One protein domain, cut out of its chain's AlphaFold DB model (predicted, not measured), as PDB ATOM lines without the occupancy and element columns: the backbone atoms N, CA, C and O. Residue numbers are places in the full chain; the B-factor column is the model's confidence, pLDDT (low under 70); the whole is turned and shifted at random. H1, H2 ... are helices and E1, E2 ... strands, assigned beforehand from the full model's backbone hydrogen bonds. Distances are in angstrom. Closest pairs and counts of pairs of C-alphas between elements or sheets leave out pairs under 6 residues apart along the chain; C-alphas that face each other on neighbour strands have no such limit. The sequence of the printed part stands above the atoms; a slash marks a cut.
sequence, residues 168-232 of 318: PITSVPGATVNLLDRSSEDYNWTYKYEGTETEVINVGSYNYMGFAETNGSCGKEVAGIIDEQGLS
ATOM      1  N   PRO A 168     194.839 142.831 129.204       92.00
ATOM      2  CA  PRO A 168     195.018 143.618 130.413       92.00
ATOM      3  C   PRO A 168     195.799 142.816 131.453       92.00
ATOM      4  O   PRO A 168     195.442 141.676 131.756       92.00
ATOM      5  N   ILE A 169     196.845 143.432 131.994       92.75
ATOM      6  CA  ILE A 169     197.581 142.927 133.151       92.75
ATOM      7  C   ILE A 169     196.941 143.537 134.400       92.75
ATOM      8  O   ILE A 169     196.779 144.757 134.466       92.75
ATOM      9  N   THR A 170     196.563 142.705 135.369       92.69
ATOM     10  CA  THR A 170     195.867 143.139 136.597       92.69
ATOM     11  C   THR A 170     196.729 143.054 137.854       92.69
ATOM     12  O   THR A 170     196.350 143.584 138.898       92.69
ATOM     13  N   SER A 171     197.911 142.444 137.766       91.25
ATOM     14  CA  SER A 171     198.891 142.393 138.851       91.25
ATOM     15  C   SER A 171     199.992 143.442 138.688       91.25
ATOM     16  O   SER A 171     200.131 144.092 137.650       91.25
ATOM     17  N   VAL A 172     200.851 143.553 139.703       88.88
ATOM     18  CA  VAL A 172     202.124 144.266 139.562       88.88
ATOM     19  C   VAL A 172     203.080 143.550 138.604       88.88
ATOM     20  O   VAL A 172     203.000 142.325 138.463       88.88
ATOM     21  N   PRO A 173     203.988 144.292 137.944       85.56
ATOM     22  CA  PRO A 173     204.967 143.713 137.033       85.56
ATOM     23  C   PRO A 173     206.059 142.959 137.810       85.56
ATOM     24  O   PRO A 173     207.076 143.537 138.193       85.56
ATOM     25  N   GLY A 174     205.853 141.659 138.026       87.50
ATOM     26  CA  GLY A 174     206.819 140.748 138.646       87.50
ATOM     27  C   GLY A 174     207.343 139.682 137.681       87.50
ATOM     28  O   GLY A 174     207.194 139.802 136.461       87.50
ATOM     29  N   ALA A 175     207.942 138.626 138.245       89.31
ATOM     30  CA  ALA A 175     208.344 137.420 137.510       89.31
ATOM     31  C   ALA A 175     207.137 136.674 136.912       89.31
ATOM     32  O   ALA A 175     207.240 136.063 135.845       89.31
ATOM     33  N   THR A 176     205.984 136.768 137.573       92.44
ATOM     34  CA  THR A 176     204.676 136.396 137.036       92.44
ATOM     35  C   THR A 176     203.782 137.628 136.941       92.44
ATOM     36  O   THR A 176     204.001 138.634 137.622       92.44
ATOM     37  N   VAL A 177     202.799 137.568 136.043       93.50
ATOM     38  CA  VAL A 177     201.728 138.560 135.942       93.50
ATOM     39  C   VAL A 177     200.374 137.878 135.799       93.50
ATOM     40  O   VAL A 177     200.270 136.827 135.167       93.50
ATOM     41  N   ASN A 178     199.332 138.499 136.344       95.00
ATOM     42  CA  ASN A 178     197.956 138.067 136.134       95.00
ATOM     43  C   ASN A 178     197.404 138.734 134.882       95.00
ATOM     44  O   ASN A 178     197.437 139.963 134.752       95.00
ATOM     45  N   LEU A 179     196.890 137.921 133.967       94.31
ATOM     46  CA  LEU A 179     196.138 138.381 132.811       94.31
ATOM     47  C   LEU A 179     194.651 138.232 133.082       94.31
ATOM     48  O   LEU A 179     194.199 137.184 133.540       94.31
ATOM     49  N   LEU A 180     193.892 139.268 132.740       94.50
ATOM     50  CA  LEU A 180     192.439 139.199 132.788       94.50
ATOM     51  C   LEU A 180     191.928 138.277 131.675       94.50
ATOM     52  O   LEU A 180     192.180 138.530 130.489       94.50
ATOM     53  N   ASP A 181     191.189 137.233 132.049       94.00
ATOM     54  CA  ASP A 181     190.656 136.280 131.084       94.00
ATOM     55  C   ASP A 181     189.529 136.912 130.269       94.00
ATOM     56  O   ASP A 181     188.600 137.548 130.787       94.00
ATOM     57  N   ARG A 182     189.605 136.709 128.954       93.06
ATOM     58  CA  ARG A 182     188.602 137.192 128.013       93.06
ATOM     59  C   ARG A 182     188.374 136.218 126.874       93.06
ATOM     60  O   ARG A 182     189.293 135.529 126.430       93.06
ATOM     61  N   SER A 183     187.153 136.230 126.359       92.06
ATOM     62  CA  SER A 183     186.743 135.478 125.180       92.06
ATOM     63  C   SER A 183     186.163 136.419 124.121       92.06
ATOM     64  O   SER A 183     185.626 137.491 124.424       92.06
ATOM     65  N   SER A 184     186.300 136.045 122.850       91.19
ATOM     66  CA  SER A 184     185.691 136.760 121.729       91.19
ATOM     67  C   SER A 184     185.090 135.769 120.741       91.19
ATOM     68  O   SER A 184     185.713 134.778 120.368       91.19
ATOM     69  N   GLU A 185     183.866 136.057 120.305       90.00
ATOM     70  CA  GLU A 185     183.126 135.278 119.303       90.00
ATOM     71  C   GLU A 185     183.073 135.994 117.944       90.00
ATOM     72  O   GLU A 185     182.576 135.445 116.963       90.00
ATOM     73  N   ASP A 186     183.581 137.226 117.871       88.44
ATOM     74  CA  ASP A 186     183.429 138.122 116.729       88.44
ATOM     75  C   ASP A 186     184.768 138.503 116.091       88.44
ATOM     76  O   ASP A 186     184.861 139.543 115.459       88.44
ATOM     77  N   TYR A 187     185.791 137.645 116.185       86.38
ATOM     78  CA  TYR A 187     187.161 137.919 115.718       86.38
ATOM     79  C   TYR A 187     187.815 139.109 116.427       86.38
ATOM     80  O   TYR A 187     188.421 139.961 115.773       86.38
ATOM     81  N   ASN A 188     187.716 139.134 117.756       89.75
ATOM     82  CA  ASN A 188     188.316 140.137 118.628       89.75
ATOM     83  C   ASN A 188     187.781 141.547 118.381       89.75
ATOM     84  O   ASN A 188     188.517 142.497 118.622       89.75
ATOM     85  N   TRP A 189     186.541 141.719 117.914       87.75
ATOM     86  CA  TRP A 189     185.905 143.042 117.844       87.75
ATOM     87  C   TRP A 189     185.394 143.476 119.211       87.75
ATOM     88  O   TRP A 189     185.655 144.600 119.648       87.75
ATOM     89  N   THR A 190     184.801 142.534 119.930       89.69
ATOM     90  CA  THR A 190     184.329 142.688 121.299       89.69
ATOM     91  C   THR A 190     184.939 141.599 122.172       89.69
ATOM     92  O   THR A 190     185.185 140.478 121.717       89.69
ATOM     93  N   TYR A 191     185.157 141.924 123.442       92.12
ATOM     94  CA  TYR A 191     185.609 140.973 124.448       92.12
ATOM     95  C   TYR A 191     184.553 140.814 125.536       92.12
ATOM     96  O   TYR A 191     184.017 141.804 126.039       92.12
ATOM     97  N   LYS A 192     184.268 139.564 125.900       93.19
ATOM     98  CA  LYS A 192     183.545 139.209 127.120       93.19
ATOM     99  C   LYS A 192     184.590 138.885 128.181       93.19
ATOM    100  O   LYS A 192     185.484 138.080 127.931       93.19
ATOM    101  N   TYR A 193     184.498 139.545 129.326       92.19
ATOM    102  CA  TYR A 193     185.374 139.284 130.464       92.19
ATOM    103  C   TYR A 193     184.715 138.244 131.360       92.19
ATOM    104  O   TYR A 193     183.584 138.443 131.805       92.19
ATOM    105  N   GLU A 194     185.417 137.144 131.612       88.50
ATOM    106  CA  GLU A 194     184.885 136.003 132.373       88.50
ATOM    107  C   GLU A 194     184.924 136.256 133.895       88.50
ATOM    108  O   GLU A 194     184.304 135.539 134.676       88.50
ATOM    109  N   GLY A 195     185.642 137.302 134.326       91.50
ATOM    110  CA  GLY A 195     185.852 137.639 135.738       91.50
ATOM    111  C   GLY A 195     186.908 136.772 136.428       91.50
ATOM    112  O   GLY A 195     187.104 136.905 137.635       91.50
ATOM    113  N   THR A 196     187.578 135.897 135.678       95.25
ATOM    114  CA  THR A 196     188.724 135.109 136.127       95.25
ATOM    115  C   THR A 196     190.034 135.736 135.658       95.25
ATOM    116  O   THR A 196     190.064 136.571 134.748       95.25
ATOM    117  N   GLU A 197     191.123 135.344 136.312       96.38
ATOM    118  CA  GLU A 197     192.476 135.751 135.960       96.38
ATOM    119  C   GLU A 197     193.360 134.515 135.819       96.38
ATOM    120  O   GLU A 197     193.255 133.575 136.615       96.38
ATOM    121  N   THR A 198     194.271 134.555 134.850       95.75
ATOM    122  CA  THR A 198     195.288 133.523 134.654       95.75
ATOM    123  C   THR A 198     196.665 134.093 134.971       95.75
ATOM    124  O   THR A 198     197.101 135.069 134.357       95.75
ATOM    125  N   GLU A 199     197.375 133.459 135.903       96.12
ATOM    126  CA  GLU A 199     198.782 133.764 136.167       96.12
ATOM    127  C   GLU A 199     199.667 133.208 135.041       96.12
ATOM    128  O   GLU A 199     199.559 132.041 134.651       96.12
ATOM    129  N   VAL A 200     200.561 134.046 134.516       95.00
ATOM    130  CA  VAL A 200     201.529 133.678 133.478       95.00
ATOM    131  C   VAL A 200     202.933 134.154 133.836       95.00
ATOM    132  O   VAL A 200     203.117 135.109 134.586       95.00
ATOM    133  N   ILE A 201     203.944 133.509 133.254       94.56
ATOM    134  CA  ILE A 201     205.345 133.922 133.399       94.56
ATOM    135  C   ILE A 201     205.595 135.179 132.559       94.56
ATOM    136  O   ILE A 201     205.269 135.222 131.371       94.56
ATOM    137  N   ASN A 202     206.223 136.186 133.162       91.81
ATOM    138  CA  ASN A 202     206.560 137.438 132.507       91.81
ATOM    139  C   ASN A 202     208.002 137.424 131.984       91.81
ATOM    140  O   ASN A 202     208.956 137.676 132.716       91.81
ATOM    141  N   VAL A 203     208.153 137.164 130.687       92.19
ATOM    142  CA  VAL A 203     209.454 137.178 129.990       92.19
ATOM    143  C   VAL A 203     209.737 138.494 129.254       92.19
ATOM    144  O   VAL A 203     210.735 138.596 128.547       92.19
ATOM    145  N   GLY A 204     208.851 139.490 129.379       88.25
ATOM    146  CA  GLY A 204     208.916 140.759 128.643       88.25
ATOM    147  C   GLY A 204     209.147 141.995 129.515       88.25
ATOM    148  O   GLY A 204     208.988 143.111 129.030       88.25
ATOM    149  N   SER A 205     209.462 141.818 130.799       89.06
ATOM    150  CA  SER A 205     209.626 142.922 131.749       89.06
ATOM    151  C   SER A 205     211.014 143.556 131.695       89.06
ATOM    152  O   SER A 205     212.016 142.859 131.560       89.06
ATOM    153  N   TYR A 206     211.068 144.867 131.936       89.56
ATOM    154  CA  TYR A 206     212.304 145.596 132.252       89.56
ATOM    155  C   TYR A 206     212.572 145.695 133.764       89.56
ATOM    156  O   TYR A 206     213.559 146.296 134.184       89.56
ATOM    157  N   ASN A 207     211.709 145.117 134.611       90.06
ATOM    158  CA  ASN A 207     211.882 145.091 136.067       90.06
ATOM    159  C   ASN A 207     212.898 144.012 136.493       90.06
ATOM    160  O   ASN A 207     212.560 143.080 137.219       90.06
ATOM    161  N   TYR A 208     214.141 144.118 136.017       89.44
ATOM    162  CA  TYR A 208     215.173 143.091 136.210       89.44
ATOM    163  C   TYR A 208     215.524 142.843 137.682       89.44
ATOM    164  O   TYR A 208     215.793 141.709 138.065       89.44
ATOM    165  N   MET A 209     215.508 143.898 138.501       87.88
ATOM    166  CA  MET A 209     215.870 143.838 139.924       87.88
ATOM    167  C   MET A 209     214.668 143.637 140.856       87.88
ATOM    168  O   MET A 209     214.848 143.573 142.067       87.88
ATOM    169  N   GLY A 210     213.442 143.575 140.324       87.00
ATOM    170  CA  GLY A 210     212.239 143.397 141.144       87.00
ATOM    171  C   GLY A 210     211.843 144.616 141.989       87.00
ATOM    172  O   GLY A 210     211.000 144.499 142.869       87.00
ATOM    173  N   PHE A 211     212.401 145.805 141.744       88.25
ATOM    174  CA  PHE A 211     212.115 146.988 142.572       88.25
ATOM    175  C   PHE A 211     210.692 147.542 142.411       88.25
ATOM    176  O   PHE A 211     210.221 148.262 143.288       88.25
ATOM    177  N   ALA A 212     209.984 147.191 141.332       85.50
ATOM    178  CA  ALA A 212     208.611 147.644 141.079       85.50
ATOM    179  C   ALA A 212     207.511 146.814 141.792       85.50
ATOM    180  O   ALA A 212     206.359 146.810 141.359       85.50
ATOM    181  N   GLU A 213     207.843 146.093 142.865       81.25
ATOM    182  CA  GLU A 213     206.889 145.293 143.643       81.25
ATOM    183  C   GLU A 213     206.127 146.111 144.701       81.25
ATOM    184  O   GLU A 213     206.680 146.995 145.353       81.25
ATOM    185  N   THR A 214     204.859 145.759 144.954       75.06
ATOM    186  CA  THR A 214     204.011 146.452 145.947       75.06
ATOM    187  C   THR A 214     204.531 146.330 147.379       75.06
ATOM    188  O   THR A 214     204.441 147.277 148.154       75.06
ATOM    189  N   ASN A 215     205.049 145.158 147.753       75.75
ATOM    190  CA  ASN A 215     205.360 144.827 149.149       75.75
ATOM    191  C   ASN A 215     206.851 144.980 149.508       75.75
ATOM    192  O   ASN A 215     207.259 144.585 150.605       75.75
ATOM    193  N   GLY A 216     207.652 145.567 148.614       80.00
ATOM    194  CA  GLY A 216     209.085 145.794 148.810       80.00
ATOM    195  C   GLY A 216     209.411 146.982 149.724       80.00
ATOM    196  O   GLY A 216     208.549 147.803 150.050       80.00
ATOM    197  N   SER A 217     210.682 147.094 150.126       86.62
ATOM    198  CA  SER A 217     211.199 148.275 150.840       86.62
ATOM    199  C   SER A 217     210.973 149.553 150.032       86.62
ATOM    200  O   SER A 217     210.456 150.523 150.578       86.62
ATOM    201  N   CYS A 218     211.233 149.510 148.719       89.94
ATOM    202  CA  CYS A 218     211.044 150.641 147.812       89.94
ATOM    203  C   CYS A 218     209.607 151.182 147.848       89.94
ATOM    204  O   CYS A 218     209.412 152.380 148.018       89.94
ATOM    205  N   GLY A 219     208.593 150.314 147.753       89.38
ATOM    206  CA  GLY A 219     207.189 150.740 147.778       89.38
ATOM    207  C   GLY A 219     206.795 151.425 149.091       89.38
ATOM    208  O   GLY A 219     206.093 152.436 149.074       89.38
ATOM    209  N   LYS A 220     207.289 150.918 150.228       91.00
ATOM    210  CA  LYS A 220     207.029 151.506 151.553       91.00
ATOM    211  C   LYS A 220     207.717 152.855 151.735       91.00
ATOM    212  O   LYS A 220     207.098 153.778 152.254       91.00
ATOM    213  N   GLU A 221     208.971 152.969 151.310       91.69
ATOM    214  CA  GLU A 221     209.723 154.224 151.377       91.69
ATOM    215  C   GLU A 221     209.095 155.290 150.475       91.69
ATOM    216  O   GLU A 221     208.864 156.411 150.921       91.69
ATOM    217  N   VAL A 222     208.720 154.923 149.244       92.00
ATOM    218  CA  VAL A 222     208.018 155.819 148.315       92.00
ATOM    219  C   VAL A 222     206.690 156.294 148.905       92.00
ATOM    220  O   VAL A 222     206.414 157.490 148.866       92.00
ATOM    221  N   ALA A 223     205.888 155.397 149.489       92.25
ATOM    222  CA  ALA A 223     204.634 155.778 150.142       92.25
ATOM    223  C   ALA A 223     204.859 156.769 151.297       92.25
ATOM    224  O   ALA A 223     204.157 157.774 151.375       92.25
ATOM    225  N   GLY A 224     205.878 156.544 152.134       93.75
ATOM    226  CA  GLY A 224     206.230 157.465 153.217       93.75
ATOM    227  C   GLY A 224     206.622 158.858 152.713       93.75
ATOM    228  O   GLY A 224     206.134 159.860 153.227       93.75
ATOM    229  N   ILE A 225     207.436 158.938 151.656       92.88
ATOM    230  CA  ILE A 225     207.810 160.226 151.050       92.88
ATOM    231  C   ILE A 225     206.602 160.922 150.413       92.88
ATOM    232  O   ILE A 225     206.492 162.143 150.507       92.88
ATOM    233  N   ILE A 226     205.684 160.173 149.797       93.81
ATOM    234  CA  ILE A 226     204.438 160.727 149.248       93.81
ATOM    235  C   ILE A 226     203.554 161.300 150.361       93.81
ATOM    236  O   ILE A 226     202.998 162.383 150.188       93.81
ATOM    237  N   ASP A 227     203.436 160.615 151.500       94.81
ATOM    238  CA  ASP A 227     202.662 161.105 152.647       94.81
ATOM    239  C   ASP A 227     203.260 162.402 153.228       94.81
ATOM    240  O   ASP A 227     202.523 163.281 153.680       94.81
ATOM    241  N   GLU A 228     204.589 162.557 153.182       92.44
ATOM    242  CA  GLU A 228     205.301 163.740 153.682       92.44
ATOM    243  C   GLU A 228     205.335 164.919 152.694       92.44
ATOM    244  O   GLU A 228     205.121 166.068 153.088       92.44
ATOM    245  N   GLN A 229     205.651 164.663 151.421       89.88
ATOM    246  CA  GLN A 229     205.933 165.691 150.404       89.88
ATOM    247  C   GLN A 229     204.795 165.874 149.389       89.88
ATOM    248  O   GLN A 229     204.806 166.832 148.611       89.88
ATOM    249  N   GLY A 230     203.801 164.989 149.400       90.25
ATOM    250  CA  GLY A 230     202.732 164.935 148.411       90.25
ATOM    251  C   GLY A 230     203.125 164.192 147.130       90.25
ATOM    252  O   GLY A 230     204.243 163.716 146.956       90.25
ATOM    253  N   LEU A 231     202.166 164.092 146.207       88.56
ATOM    254  CA  LEU A 231     202.315 163.326 144.962       88.56
ATOM    255  C   LEU A 231     203.070 164.080 143.858       88.56
ATOM    256  O   LEU A 231     203.805 163.475 143.083       88.56
ATOM    257  N   SER A 232     202.826 165.385 143.715       85.69
ATOM    258  CA  SER A 232     203.402 166.198 142.641       85.69
ATOM    259  C   SER A 232     203.329 167.684 142.970       85.69
ATOM    260  O   SER A 232     202.395 168.147 143.623       85.69
TER     261      SER A 232
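Overview. This is residues 168 to 232 of the 318 residues of the protein "Aminotran_1_2 domain-containing protein" of Litomosoides sigmodontis (UniProt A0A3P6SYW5). A long antiparallel hairpin, E1 and E2, makes one end of an elongated shape, and a lone helix, H1, the other; the loop of residues 202 to 216 joins them, and residues 224 to 230 stick out. The 65 printed residues hold two named strands, then one named helix, in the order E1, E2, H1: mixed, helices and strands, with under half of the residues in named elements. The whole is only just extended, close to loose, with a radius of gyration of the C-alphas of 16.4 A and spans of 50 by 25 by 18 A.

Arrangement. Look first at E1, residues 176 to 183, and E2, residues 192 to 201, antiparallel neighbours at 152 degrees. N 179 and O 198 are within hydrogen-bond range at 2.9 A. E2 bends by 82 degrees at residue 195. H1, residues 217 to 229, is apart from E1; every O i to N i+4 pair in it is within hydrogen-bond range.

Along the chain. Find C-alpha 176 at (204.676, 136.396, 137.036); from there E1 runs 21.5 A. E2 runs 23.3 A. H1 runs 18.2 A to C-alpha 229 at (205.933, 165.691, 150.404).

Size, cuts and confidence. The C-alphas farthest apart, of Asp 186 and Glu 228, are 50.0 A apart. The link from E2 to H1 is long. The printed part has no cut, and no printed residue is under 70 in pLDDT.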